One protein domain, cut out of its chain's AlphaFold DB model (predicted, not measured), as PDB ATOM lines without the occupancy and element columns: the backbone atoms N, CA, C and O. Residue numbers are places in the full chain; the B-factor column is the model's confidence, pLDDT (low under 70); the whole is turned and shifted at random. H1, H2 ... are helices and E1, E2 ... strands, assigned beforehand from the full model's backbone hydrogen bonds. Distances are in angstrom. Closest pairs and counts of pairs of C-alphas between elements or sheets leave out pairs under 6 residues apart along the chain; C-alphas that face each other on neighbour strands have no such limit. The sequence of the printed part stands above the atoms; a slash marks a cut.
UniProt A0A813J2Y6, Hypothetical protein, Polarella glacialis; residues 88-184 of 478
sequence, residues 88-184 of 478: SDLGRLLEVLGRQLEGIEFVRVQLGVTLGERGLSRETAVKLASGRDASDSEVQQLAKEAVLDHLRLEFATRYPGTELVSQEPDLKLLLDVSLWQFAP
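Overview. This is residues 88 to 184 of the 478 residues of the protein "Hypothetical protein" of Polarella glacialis (UniProt A0A813J2Y6). A long helix, H3, packs on a parallel two-stranded ribbon, mostly on E1; short H2 packs beside H3, and H1 meets H3 steeply. The 97 printed residues run H1, E1, H2, H3, E2, mixed in class. E1, H2, H3, E2 form a strand-helix-strand unit, parallel neighbour strands with helices between, its crossover left-handed. The whole is compact, radius of gyration of the C-alphas 13.9 A, spanning 42 by 24 by 24 A.

Arrangement. H1, residues 88 to 101, touches H3, residues 136 to 158, at 59 degrees, a steep tilt, with residues 90 to 94 alone; closest C-alphas Gly 91 and Glu 154, 6.8 A. E1, residues 108 to 114, and E2, residues 171 to 176, are parallel; N 112 and O 173 are 2.8 A apart. H2, residues 122 to 128, touches H3; closest C-alphas Leu 128 and Ala 143, 4.9 A. Every O i to N i+4 pair is within hydrogen-bond range in H2 and H3, 7 of 10 in H1.

Along the chain. H1 starts at C-alpha 88 (22.984, -31.213, -39.845). H3 spans 32.7 A, E1 20.1 A; E2 ends at C-alpha 176 (35.931, -21.671, -39.147).

Size, cuts and confidence. The printed part has no cut; link H3 to E2 is long; no printed residue is under 70.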
ATOM      1  N   SER A  88      23.673 -30.606 -40.992       75.62
ATOM      2  CA  SER A  88      22.984 -31.213 -39.845       75.62
ATOM      3  C   SER A  88      23.822 -31.260 -38.559       75.62
ATOM      4  O   SER A  88      23.263 -31.406 -37.476       75.62
ATOM      5  N   ASP A  89      25.150 -31.132 -38.639       82.69
ATOM      6  CA  ASP A  89      26.035 -31.130 -37.465       82.69
ATOM      7  C   ASP A  89      26.197 -29.740 -36.829       82.69
ATOM      8  O   ASP A  89      26.790 -29.623 -35.752       82.69
ATOM      9  N   LEU A  90      25.653 -28.681 -37.444       84.00
ATOM     10  CA  LEU A  90      25.702 -27.320 -36.893       84.00
ATOM     11  C   LEU A  90      25.032 -27.234 -35.514       84.00
ATOM     12  O   LEU A  90      25.544 -26.540 -34.636       84.00
ATOM     13  N   GLY A  91      23.955 -27.992 -35.283       85.62
ATOM     14  CA  GLY A  91      23.271 -28.034 -33.987       85.62
ATOM     15  C   GLY A  91      24.179 -28.499 -32.840       85.62
ATOM     16  O   GLY A  91      24.213 -27.871 -31.781       85.62
ATOM     17  N   ARG A  92      25.001 -29.536 -33.067       87.44
ATOM     18  CA  ARG A  92      25.993 -30.016 -32.080       87.44
ATOM     19  C   ARG A  92      27.071 -28.971 -31.816       87.44
ATOM     20  O   ARG A  92      27.513 -28.784 -30.685       87.44
ATOM     21  N   LEU A  93      27.495 -28.274 -32.865       90.44
ATOM     22  CA  LEU A  93      28.504 -27.229 -32.764       90.44
ATOM     23  C   LEU A  93      27.978 -26.037 -31.941       90.44
ATOM     24  O   LEU A  93      28.691 -25.519 -31.079       90.44
ATOM     25  N   LEU A  94      26.708 -25.665 -32.124       92.19
ATOM     26  CA  LEU A  94      26.020 -24.665 -31.303       92.19
ATOM     27  C   LEU A  94      25.802 -25.114 -29.852       92.19
ATOM     28  O   LEU A  94      25.818 -24.280 -28.949       92.19
ATOM     29  N   GLU A  95      25.637 -26.412 -29.592       90.56
ATOM     30  CA  GLU A  95      25.583 -26.941 -28.225       90.56
ATOM     31  C   GLU A  95      26.914 -26.734 -27.489       90.56
ATOM     32  O   GLU A  95      26.935 -26.227 -26.365       90.56
ATOM     33  N   VAL A  96      28.033 -27.057 -28.147       91.62
ATOM     34  CA  VAL A  96      29.380 -26.826 -27.602       91.62
ATOM     35  C   VAL A  96      29.645 -25.333 -27.417       91.62
ATOM     36  O   VAL A  96      30.157 -24.934 -26.369       91.62
ATOM     37  N   LEU A  97      29.265 -24.502 -28.398       94.38
ATOM     38  CA  LEU A  97      29.359 -23.046 -28.281       94.38
ATOM     39  C   LEU A  97      28.550 -22.536 -27.085       94.38
ATOM     40  O   LEU A  97      29.035 -21.677 -26.361       94.38
ATOM     41  N   GLY A  98      27.358 -23.085 -26.839       94.31
ATOM     42  CA  GLY A  98      26.494 -22.662 -25.740       94.31
ATOM     43  C   GLY A  98      27.192 -22.671 -24.383       94.31
ATOM     44  O   GLY A  98      27.058 -21.703 -23.643       94.31
ATOM     45  N   ARG A  99      28.038 -23.673 -24.113       93.12
ATOM     46  CA  ARG A  99      28.850 -23.738 -22.882       93.12
ATOM     47  C   ARG A  99      29.875 -22.607 -22.786       93.12
ATOM     48  O   ARG A  99      30.198 -22.148 -21.699       93.12
ATOM     49  N   GLN A 100      30.399 -22.146 -23.920       93.62
ATOM     50  CA  GLN A 100      31.324 -21.009 -23.973       93.62
ATOM     51  C   GLN A 100      30.607 -19.660 -23.837       93.62
ATOM     52  O   GLN A 100      31.244 -18.670 -23.485       93.62
ATOM     53  N   LEU A 101      29.303 -19.618 -24.125       95.75
ATOM     54  CA  LEU A 101      28.462 -18.426 -23.999       95.75
ATOM     55  C   LEU A 101      27.827 -18.275 -22.614       95.75
ATOM     56  O   LEU A 101      27.239 -17.233 -22.331       95.75
ATOM     57  N   GLU A 102      27.946 -19.280 -21.742       94.06
ATOM     58  CA  GLU A 102      27.413 -19.223 -20.382       94.06
ATOM     59  C   GLU A 102      27.929 -17.989 -19.633       94.06
ATOM     60  O   GLU A 102      29.128 -17.704 -19.579       94.06
ATOM     61  N   GLY A 103      27.003 -17.225 -19.047       92.88
ATOM     62  CA  GLY A 103      27.316 -15.998 -18.319       92.88
ATOM     63  C   GLY A 103      27.886 -14.873 -19.188       92.88
ATOM     64  O   GLY A 103      28.632 -14.050 -18.663       92.88
ATOM     65  N   ILE A 104      27.615 -14.862 -20.498       95.44
ATOM     66  CA  ILE A 104      27.837 -13.713 -21.381       95.44
ATOM     67  C   ILE A 104      26.469 -13.156 -21.786       95.44
ATOM     68  O   ILE A 104      25.668 -13.857 -22.394       95.44
ATOM     69  N   GLU A 105      26.216 -11.887 -21.486       94.50
ATOM     70  CA  GLU A 105      25.026 -11.162 -21.925       94.50
ATOM     71  C   GLU A 105      25.234 -10.571 -23.323       94.50
ATOM     72  O   GLU A 105      26.218  -9.874 -23.604       94.50
ATOM     73  N   PHE A 106      24.278 -10.831 -24.209       94.75
ATOM     74  CA  PHE A 106      24.245 -10.297 -25.564       94.75
ATOM     75  C   PHE A 106      22.806 -10.252 -26.072       94.75
ATOM     76  O   PHE A 106      22.009 -11.144 -25.792       94.75
ATOM     77  N   VAL A 107      22.497  -9.227 -26.863       94.56
ATOM     78  CA  VAL A 107      21.266  -9.163 -27.660       94.56
ATOM     79  C   VAL A 107      21.648  -9.118 -29.131       94.56
ATOM     80  O   VAL A 107      21.163  -9.919 -29.924       94.56
ATOM     81  N   ARG A 108      22.588  -8.240 -29.490       95.56
ATOM     82  CA  ARG A 108      23.033  -8.024 -30.866       95.56
ATOM     83  C   ARG A 108      24.190  -8.960 -31.200       95.56
ATOM     84  O   ARG A 108      25.292  -8.815 -30.667       95.56
ATOM     85  N   VAL A 109      23.979  -9.900 -32.114       97.62
ATOM     86  CA  VAL A 109      24.973 -10.915 -32.487       97.62
ATOM     87  C   VAL A 109      25.359 -10.768 -33.950       97.62
ATOM     88  O   VAL A 109      24.511 -10.688 -34.833       97.62
ATOM     89  N   GLN A 110      26.659 -10.779 -34.229       97.50
ATOM     90  CA  GLN A 110      27.175 -10.891 -35.589       97.50
ATOM     91  C   GLN A 110      27.703 -12.303 -35.815       97.50
ATOM     92  O   GLN A 110      28.685 -12.708 -35.189       97.50
ATOM     93  N   LEU A 111      27.084 -13.019 -36.751       97.38
ATOM     94  CA  LEU A 111      27.533 -14.333 -37.203       97.38
ATOM     95  C   LEU A 111      28.382 -14.183 -38.464       97.38
ATOM     96  O   LEU A 111      28.003 -13.491 -39.413       97.38
ATOM     97  N   GLY A 112      29.538 -14.831 -38.467       95.44
ATOM     98  CA  GLY A 112      30.459 -14.873 -39.589       95.44
ATOM     99  C   GLY A 112      30.957 -16.288 -39.838       95.44
ATOM    100  O   GLY A 112      31.028 -17.114 -38.931       95.44
ATOM    101  N   VAL A 113      31.348 -16.535 -41.083       95.00
ATOM    102  CA  VAL A 113      31.915 -17.808 -41.531       95.00
ATOM    103  C   VAL A 113      33.225 -17.530 -42.266       95.00
ATOM    104  O   VAL A 113      33.323 -16.576 -43.043       95.00
ATOM    105  N   THR A 114      34.247 -18.344 -42.019       93.69
ATOM    106  CA  THR A 114      35.527 -18.330 -42.741       93.69
ATOM    107  C   THR A 114      35.898 -19.742 -43.182       93.69
ATOM    108  O   THR A 114      35.568 -20.712 -42.508       93.69
ATOM    109  N   LEU A 115      36.595 -19.858 -44.310       89.31
ATOM    110  CA  LEU A 115      37.073 -21.139 -44.848       89.31
ATOM    111  C   LEU A 115      38.545 -21.409 -44.482       89.31
ATOM    112  O   LEU A 115      39.158 -22.328 -45.015       89.31
ATOM    113  N   GLY A 116      39.124 -20.583 -43.604       84.25
ATOM    114  CA  GLY A 116      40.545 -20.631 -43.263       84.25
ATOM    115  C   GLY A 116      41.458 -20.201 -44.421       84.25
ATOM    116  O   GLY A 116      41.001 -19.797 -45.487       84.25
ATOM    117  N   GLU A 117      42.777 -20.270 -44.214       80.94
ATOM    118  CA  GLU A 117      43.764 -19.915 -45.254       80.94
ATOM    119  C   GLU A 117      43.848 -20.956 -46.378       80.94
ATOM    120  O   GLU A 117      44.228 -20.625 -47.496       80.94
ATOM    121  N   ARG A 118      43.516 -22.218 -46.080       81.38
ATOM    122  CA  ARG A 118      43.636 -23.339 -47.025       81.38
ATOM    123  C   ARG A 118      42.355 -23.617 -47.810       81.38
ATOM    124  O   ARG A 118      42.399 -24.428 -48.728       81.38
ATOM    125  N   GLY A 119      41.250 -22.957 -47.463       84.06
ATOM    126  CA  GLY A 119      39.941 -23.252 -48.031       84.06
ATOM    127  C   GLY A 119      39.449 -24.657 -47.679       84.06
ATOM    128  O   GLY A 119      40.050 -25.386 -46.884       84.06
ATOM    129  N   LEU A 120      38.329 -25.034 -48.285       87.50
ATOM    130  CA  LEU A 120      37.790 -26.388 -48.211       87.50
ATOM    131  C   LEU A 120      38.346 -27.244 -49.352       87.50
ATOM    132  O   LEU A 120      38.763 -26.721 -50.382       87.50
ATOM    133  N   SER A 121      38.303 -28.568 -49.214       89.38
ATOM    134  CA  SER A 121      38.458 -29.422 -50.397       89.38
ATOM    135  C   SER A 121      37.280 -29.191 -51.355       89.38
ATOM    136  O   SER A 121      36.166 -28.920 -50.897       89.38
ATOM    137  N   ARG A 122      37.493 -29.324 -52.674       86.25
ATOM    138  CA  ARG A 122      36.418 -29.152 -53.671       86.25
ATOM    139  C   ARG A 122      35.221 -30.056 -53.371       86.25
ATOM    140  O   ARG A 122      34.091 -29.591 -53.416       86.25
ATOM    141  N   GLU A 123      35.463 -31.312 -53.002       87.50
ATOM    142  CA  GLU A 123      34.412 -32.268 -52.626       87.50
ATOM    143  C   GLU A 123      33.567 -31.763 -51.445       87.50
ATOM    144  O   GLU A 123      32.339 -31.733 -51.516       87.50
ATOM    145  N   THR A 124      34.220 -31.290 -50.379       86.94
ATOM    146  CA  THR A 124      33.545 -30.699 -49.212       86.94
ATOM    147  C   THR A 124      32.757 -29.447 -49.584       86.94
ATOM    148  O   THR A 124      31.621 -29.274 -49.143       86.94
ATOM    149  N   ALA A 125      33.348 -28.574 -50.400       87.50
ATOM    150  CA  ALA A 125      32.717 -27.337 -50.827       87.50
ATOM    151  C   ALA A 125      31.468 -27.619 -51.680       87.50
ATOM    152  O   ALA A 125      30.413 -27.059 -51.401       87.50
ATOM    153  N   VAL A 126      31.542 -28.546 -52.644       87.44
ATOM    154  CA  VAL A 126      30.388 -28.972 -53.461       87.44
ATOM    155  C   VAL A 126      29.297 -29.578 -52.578       87.44
ATOM    156  O   VAL A 126      28.126 -29.229 -52.734       87.44
ATOM    157  N   LYS A 127      29.665 -30.437 -51.618       87.25
ATOM    158  CA  LYS A 127      28.722 -31.048 -50.668       87.25
ATOM    159  C   LYS A 127      27.956 -29.988 -49.868       87.25
ATOM    160  O   LYS A 127      26.735 -30.064 -49.772       87.25
ATOM    161  N   LEU A 128      28.655 -28.989 -49.330       87.12
ATOM    162  CA  LEU A 128      28.046 -27.889 -48.571       87.12
ATOM    163  C   LEU A 128      27.264 -26.909 -49.457       87.12
ATOM    164  O   LEU A 128      26.284 -26.332 -49.002       87.12
ATOM    165  N   ALA A 129      27.657 -26.751 -50.723       86.38
ATOM    166  CA  ALA A 129      26.970 -25.933 -51.721       86.38
ATOM    167  C   ALA A 129      25.762 -26.642 -52.375       86.38
ATOM    168  O   ALA A 129      25.280 -26.200 -53.421       86.38
ATOM    169  N   SER A 130      25.276 -27.740 -51.788       84.25
ATOM    170  CA  SER A 130      24.148 -28.539 -52.288       84.25
ATOM    171  C   SER A 130      24.357 -29.114 -53.694       84.25
ATOM    172  O   SER A 130      23.419 -29.192 -54.484       84.25
ATOM    173  N   GLY A 131      25.589 -29.508 -54.028       80.38
ATOM    174  CA  GLY A 131      25.898 -30.195 -55.283       80.38
ATOM    175  C   GLY A 131      25.984 -29.293 -56.515       80.38
ATOM    176  O   GLY A 131      25.991 -29.805 -57.631       80.38
ATOM    177  N   ARG A 132      26.039 -27.963 -56.348       78.94
ATOM    178  CA  ARG A 132      26.177 -27.040 -57.486       78.94
ATOM    179  C   ARG A 132      27.543 -27.193 -58.151       78.94
ATOM    180  O   ARG A 132      28.573 -27.115 -57.481       78.94
ATOM    181  N   ASP A 133      27.532 -27.353 -59.470       77.12
ATOM    182  CA  ASP A 133      28.746 -27.375 -60.281       77.12
ATOM    183  C   ASP A 133      29.124 -25.953 -60.705       77.12
ATOM    184  O   ASP A 133      28.363 -25.263 -61.386       77.12
ATOM    185  N   ALA A 134      30.280 -25.495 -60.238       84.56
ATOM    186  CA  ALA A 134      30.824 -24.174 -60.525       84.56
ATOM    187  C   ALA A 134      32.360 -24.194 -60.430       84.56
ATOM    188  O   ALA A 134      32.984 -25.214 -60.074       84.56
ATOM    189  N   SER A 135      32.998 -23.061 -60.738       89.31
ATOM    190  CA  SER A 135      34.441 -22.905 -60.524       89.31
ATOM    191  C   SER A 135      34.794 -23.067 -59.042       89.31
ATOM    192  O   SER A 135      33.952 -22.886 -58.165       89.31
ATOM    193  N   ASP A 136      36.044 -23.412 -58.730       86.19
ATOM    194  CA  ASP A 136      36.446 -23.654 -57.338       86.19
ATOM    195  C   ASP A 136      36.159 -22.446 -56.427       86.19
ATOM    196  O   ASP A 136      35.540 -22.595 -55.378       86.19
ATOM    197  N   SER A 137      36.480 -21.229 -56.880       88.81
ATOM    198  CA  SER A 137      36.185 -19.999 -56.131       88.81
ATOM    199  C   SER A 137      34.687 -19.790 -55.889       88.81
ATOM    200  O   SER A 137      34.299 -19.323 -54.818       88.81
ATOM    201  N   GLU A 138      33.844 -20.102 -56.874       90.88
ATOM    202  CA  GLU A 138      32.392 -19.959 -56.751       90.88
ATOM    203  C   GLU A 138      31.820 -21.002 -55.796       90.88
ATOM    204  O   GLU A 138      31.037 -20.654 -54.917       90.88
ATOM    205  N   VAL A 139      32.252 -22.263 -55.897       90.94
ATOM    206  CA  VAL A 139      31.797 -23.334 -54.997       90.94
ATOM    207  C   VAL A 139      32.203 -23.044 -53.548       90.94
ATOM    208  O   VAL A 139      31.399 -23.241 -52.640       90.94
ATOM    209  N   GLN A 140      33.411 -22.525 -53.306       91.62
ATOM    210  CA  GLN A 140      33.853 -22.115 -51.964       91.62
ATOM    211  C   GLN A 140      32.952 -21.004 -51.399       91.62
ATOM    212  O   GLN A 140      32.529 -21.067 -50.243       91.62
ATOM    213  N   GLN A 141      32.623 -19.997 -52.213       91.62
ATOM    214  CA  GLN A 141      31.741 -18.904 -51.804       91.62
ATOM    215  C   GLN A 141      30.311 -19.396 -51.530       91.62
ATOM    216  O   GLN A 141      29.744 -19.057 -50.492       91.62
ATOM    217  N   LEU A 142      29.767 -20.255 -52.395       92.00
ATOM    218  CA  LEU A 142      28.455 -20.882 -52.212       92.00
ATOM    219  C   LEU A 142      28.400 -21.733 -50.938       92.00
ATOM    220  O   LEU A 142      27.428 -21.654 -50.191       92.00
ATOM    221  N   ALA A 143      29.451 -22.504 -50.648       90.69
ATOM    222  CA  ALA A 143      29.553 -23.280 -49.414       90.69
ATOM    223  C   ALA A 143      29.541 -22.371 -48.177       90.69
ATOM    224  O   ALA A 143      28.834 -22.637 -47.206       90.69
ATOM    225  N   LYS A 144      30.296 -21.266 -48.214       92.25
ATOM    226  CA  LYS A 144      30.333 -20.275 -47.132       92.25
ATOM    227  C   LYS A 144      28.963 -19.638 -46.885       92.25
ATOM    228  O   LYS A 144      28.577 -19.480 -45.727       92.25
ATOM    229  N   GLU A 145      28.250 -19.263 -47.945       93.25
ATOM    230  CA  GLU A 145      26.901 -18.686 -47.871       93.25
ATOM    231  C   GLU A 145      25.891 -19.695 -47.319       93.25
ATOM    232  O   GLU A 145      25.205 -19.390 -46.345       93.25
ATOM    233  N   ALA A 146      25.885 -20.921 -47.848       92.19
ATOM    234  CA  ALA A 146      25.004 -21.989 -47.386       92.19
ATOM    235  C   ALA A 146      25.188 -22.283 -45.889       92.19
ATOM    236  O   ALA A 146      24.205 -22.379 -45.152       92.19
ATOM    237  N   VAL A 147      26.438 -22.374 -45.419       93.56
ATOM    238  CA  VAL A 147      26.745 -22.570 -43.994       93.56
ATOM    239  C   VAL A 147      26.287 -21.377 -43.158       93.56
ATOM    240  O   VAL A 147      25.709 -21.576 -42.092       93.56
ATOM    241  N   LEU A 148      26.524 -20.145 -43.615       94.94
ATOM    242  CA  LEU A 148      26.117 -18.945 -42.882       94.94
ATOM    243  C   LEU A 148      24.592 -18.854 -42.743       94.94
ATOM    244  O   LEU A 148      24.114 -18.515 -41.664       94.94
ATOM    245  N   ASP A 149      23.833 -19.170 -43.789       93.81
ATOM    246  CA  ASP A 149      22.370 -19.103 -43.758       93.81
ATOM    247  C   ASP A 149      21.757 -20.168 -42.843       93.81
ATOM    248  O   ASP A 149      20.897 -19.845 -42.022       93.81
ATOM    249  N   HIS A 150      22.266 -21.405 -42.887       93.94
ATOM    250  CA  HIS A 150      21.856 -22.444 -41.935       93.94
ATOM    251  C   HIS A 150      22.236 -22.073 -40.500       93.94
ATOM    252  O   HIS A 150      21.425 -22.212 -39.588       93.94
ATOM    253  N   LEU A 151      23.446 -21.542 -40.297       94.69
ATOM    254  CA  LEU A 151      23.897 -21.097 -38.983       94.69
ATOM    255  C   LEU A 151      23.002 -19.983 -38.424       94.69
ATOM    256  O   LEU A 151      22.705 -19.995 -37.234       94.69
ATOM    257  N   ARG A 152      22.555 -19.032 -39.255       95.31
ATOM    258  CA  ARG A 152      21.622 -17.973 -38.837       95.31
ATOM    259  C   ARG A 152      20.294 -18.546 -38.355       95.31
ATOM    260  O   ARG A 152      19.821 -18.123 -37.303       95.31
ATOM    261  N   LEU A 153      19.719 -19.492 -39.102       93.06
ATOM    262  CA  LEU A 153      18.451 -20.129 -38.751       93.06
ATOM    263  C   LEU A 153      18.566 -20.895 -37.426       93.06
ATOM    264  O   LEU A 153      17.848 -20.594 -36.479       93.06
ATOM    265  N   GLU A 154      19.530 -21.811 -37.337       93.38
ATOM    266  CA  GLU A 154      19.765 -22.636 -36.145       93.38
ATOM    267  C   GLU A 154      20.086 -21.786 -34.906       93.38
ATOM    268  O   GLU A 154      19.576 -22.034 -33.811       93.38
ATOM    269  N   PHE A 155      20.905 -20.739 -35.069       95.12
ATOM    270  CA  PHE A 155      21.235 -19.831 -33.975       95.12
ATOM    271  C   PHE A 155      20.000 -19.067 -33.485       95.12
ATOM    272  O   PHE A 155      19.777 -19.003 -32.279       95.12
ATOM    273  N   ALA A 156      19.182 -18.526 -34.393       94.00
ATOM    274  CA  ALA A 156      17.964 -17.799 -34.034       94.00
ATOM    275  C   ALA A 156      16.931 -18.703 -33.341       94.00
ATOM    276  O   ALA A 156      16.283 -18.275 -32.386       94.00
ATOM    277  N   THR A 157      16.813 -19.964 -33.769       93.50
ATOM    278  CA  THR A 157      15.963 -20.964 -33.110       93.50
ATOM    279  C   THR A 157      16.453 -21.284 -31.699       93.50
ATOM    280  O   THR A 157      15.645 -21.401 -30.779       93.50
ATOM    281  N   ARG A 158      17.771 -21.414 -31.502       93.25
ATOM    282  CA  ARG A 158      18.359 -21.765 -30.201       93.25
ATOM    283  C   ARG A 158      18.407 -20.600 -29.210       93.25
ATOM    284  O   ARG A 158      18.289 -20.833 -28.010       93.25
ATOM    285  N   TYR A 159      18.594 -19.376 -29.697       94.44
ATOM    286  CA  TYR A 159      18.715 -18.159 -28.890       94.44
ATOM    287  C   TYR A 159      17.609 -17.156 -29.255       94.44
ATOM    288  O   TYR A 159      17.891 -16.108 -29.854       94.44
ATOM    289  N   PRO A 160      16.341 -17.463 -28.911       92.88
ATOM    290  CA  PRO A 160      15.228 -16.564 -29.183       92.88
ATOM    291  C   PRO A 160      15.431 -15.226 -28.456       92.88
ATOM    292  O   PRO A 160      15.884 -15.189 -27.314       92.88
ATOM    293  N   GLY A 161      15.103 -14.119 -29.125       91.25
ATOM    294  CA  GLY A 161      15.290 -12.759 -28.598       91.25
ATOM    295  C   GLY A 161      16.636 -12.110 -28.941       91.25
ATOM    296  O   GLY A 161      16.841 -10.944 -28.614       91.25
ATOM    297  N   THR A 162      17.533 -12.824 -29.627       94.88
ATOM    298  CA  THR A 162      18.738 -12.221 -30.213       94.88
ATOM    299  C   THR A 162      18.428 -11.507 -31.530       94.88
ATOM    300  O   THR A 162      17.563 -11.919 -32.301       94.88
ATOM    301  N   GLU A 163      19.163 -10.432 -31.804       96.19
ATOM    302  CA  GLU A 163      19.110  -9.673 -33.049       96.19
ATOM    303  C   GLU A 163      20.378  -9.950 -33.863       96.19
ATOM    304  O   GLU A 163      21.495  -9.655 -33.425       96.19
ATOM    305  N   LEU A 164      20.227 -10.509 -35.065       96.56
ATOM    306  CA  LEU A 164      21.357 -10.753 -35.960       96.56
ATOM    307  C   LEU A 164      21.726  -9.468 -36.709       96.56
ATOM    308  O   LEU A 164      20.971  -8.992 -37.554       96.56
ATOM    309  N   VAL A 165      22.913  -8.928 -36.430       96.12
ATOM    310  CA  VAL A 165      23.356  -7.622 -36.940       96.12
ATOM    311  C   VAL A 165      24.663  -7.706 -37.726       96.12
ATOM    312  O   VAL A 165      25.517  -8.568 -37.507       96.12
ATOM    313  N   SER A 166      24.860  -6.757 -38.643       92.25
ATOM    314  CA  SER A 166      26.116  -6.598 -39.390       92.25
ATOM    315  C   SER A 166      27.065  -5.565 -38.770       92.25
ATOM    316  O   SER A 166      28.273  -5.619 -39.007       92.25
ATOM    317  N   GLN A 167      26.537  -4.638 -37.969       90.88
ATOM    318  CA  GLN A 167      27.273  -3.549 -37.327       90.88
ATOM    319  C   GLN A 167      26.961  -3.503 -35.833       90.88
ATOM    320  O   GLN A 167      25.878  -3.898 -35.413       90.88
ATOM    321  N   GLU A 168      27.931  -3.019 -35.053       90.44
ATOM    322  CA  GLU A 168      27.825  -2.835 -33.595       90.44
ATOM    323  C   GLU A 168      27.259  -4.036 -32.804       90.44
ATOM    324  O   GLU A 168      26.352  -3.873 -31.990       90.44
ATOM    325  N   PRO A 169      27.776  -5.258 -33.009       95.25
ATOM    326  CA  PRO A 169      27.330  -6.406 -32.232       95.25
ATOM    327  C   PRO A 169      27.870  -6.360 -30.799       95.25
ATOM    328  O   PRO A 169      29.021  -5.975 -30.577       95.25
ATOM    329  N   ASP A 170      27.099  -6.884 -29.854       95.31
ATOM    330  CA  ASP A 170      27.554  -7.229 -28.505       95.31
ATOM    331  C   ASP A 170      28.517  -8.419 -28.538       95.31
ATOM    332  O   ASP A 170      29.470  -8.494 -27.759       95.31
ATOM    333  N   LEU A 171      28.284  -9.349 -29.464       96.31
ATOM    334  CA  LEU A 171      29.050 -10.577 -29.598       96.31
ATOM    335  C   LEU A 171      29.296 -10.904 -31.071       96.31
ATOM    336  O   LEU A 171      28.373 -10.923 -31.887       96.31
ATOM    337  N   LYS A 172      30.556 -11.183 -31.409       96.12
ATOM    338  CA  LYS A 172      30.948 -11.674 -32.733       96.12
ATOM    339  C   LYS A 172      31.275 -13.153 -32.644       96.12
ATOM    340  O   LYS A 172      32.166 -13.538 -31.893       96.12
ATOM    341  N   LEU A 173      30.594 -13.955 -33.447       97.19
ATOM    342  CA  LEU A 173      30.830 -15.386 -33.563       97.19
ATOM    343  C   LEU A 173      31.340 -15.681 -34.964       97.19
ATOM    344  O   LEU A 173      30.691 -15.349 -35.954       97.19
ATOM    345  N   LEU A 174      32.521 -16.285 -35.041       96.19
ATOM    346  CA  LEU A 174      33.154 -16.643 -36.302       96.19
ATOM    347  C   LEU A 174      33.362 -18.152 -36.345       96.19
ATOM    348  O   LEU A 174      34.182 -18.673 -35.592       96.19
ATOM    349  N   LEU A 175      32.623 -18.832 -37.218       95.38
ATOM    350  CA  LEU A 175      32.808 -20.250 -37.498       95.38
ATOM    351  C   LEU A 175      33.913 -20.424 -38.541       95.38
ATOM    352  O   LEU A 175      33.801 -19.918 -39.660       95.38
ATOM    353  N   ASP A 176      34.967 -21.151 -38.185       92.75
ATOM    354  CA  ASP A 176      35.931 -21.671 -39.147       92.75
ATOM    355  C   ASP A 176      35.423 -23.018 -39.668       92.75
ATOM    356  O   ASP A 176      35.391 -24.007 -38.935       92.75
ATOM    357  N   VAL A 177      34.995 -23.048 -40.930       90.50
ATOM    358  CA  VAL A 177      34.436 -24.246 -41.577       90.50
ATOM    359  C   VAL A 177      35.516 -25.290 -41.820       90.50
ATOM    360  O   VAL A 177      35.240 -26.480 -41.718       90.50
ATOM    361  N   SER A 178      36.752 -24.860 -42.091       88.06
ATOM    362  CA  SER A 178      37.866 -25.781 -42.338       88.06
ATOM    363  C   SER A 178      38.260 -26.555 -41.078       88.06
ATOM    364  O   SER A 178      38.686 -27.705 -41.162       88.06
ATOM    365  N   LEU A 179      38.073 -25.940 -39.906       89.12
ATOM    366  CA  LEU A 179      38.315 -26.555 -38.598       89.12
ATOM    367  C   LEU A 179      37.039 -27.095 -37.937       89.12
ATOM    368  O   LEU A 179      37.132 -27.790 -36.924       89.12
ATOM    369  N   TRP A 180      35.874 -26.765 -38.496       89.50
ATOM    370  CA  TRP A 180      34.549 -26.990 -37.922       89.50
ATOM    371  C   TRP A 180      34.473 -26.566 -36.447       89.50
ATOM    372  O   TRP A 180      34.082 -27.326 -35.560       89.50
ATOM    373  N   GLN A 181      34.921 -25.336 -36.176       90.88
ATOM    374  CA  GLN A 181      35.059 -24.797 -34.825       90.88
ATOM    375  C   GLN A 181      34.810 -23.284 -34.800       90.88
ATOM    376  O   GLN A 181      35.266 -22.554 -35.679       90.88
ATOM    377  N   PHE A 182      34.132 -22.788 -33.762       94.50
ATOM    378  CA  PHE A 182      34.079 -21.351 -33.500       94.50
ATOM    379  C   PHE A 182      35.415 -20.830 -32.965       94.50
ATOM    380  O   PHE A 182      36.022 -21.420 -32.067       94.50
ATOM    381  N   ALA A 183      35.840 -19.669 -33.459       93.56
ATOM    382  CA  ALA A 183      36.831 -18.864 -32.756       93.56
ATOM    383  C   ALA A 183      36.322 -18.524 -31.336       93.56
ATOM    384  O   ALA A 183      35.105 -18.430 -31.147       93.56
ATOM    385  N   PRO A 184      37.213 -18.306 -30.346       93.31
ATOM    386  CA  PRO A 184      36.798 -17.970 -28.987       93.31
ATOM    387  C   PRO A 184      35.789 -16.807 -28.971       93.31
ATOM    388  O   PRO A 184      36.094 -15.749 -29.536       93.31
TER     389      PRO A 184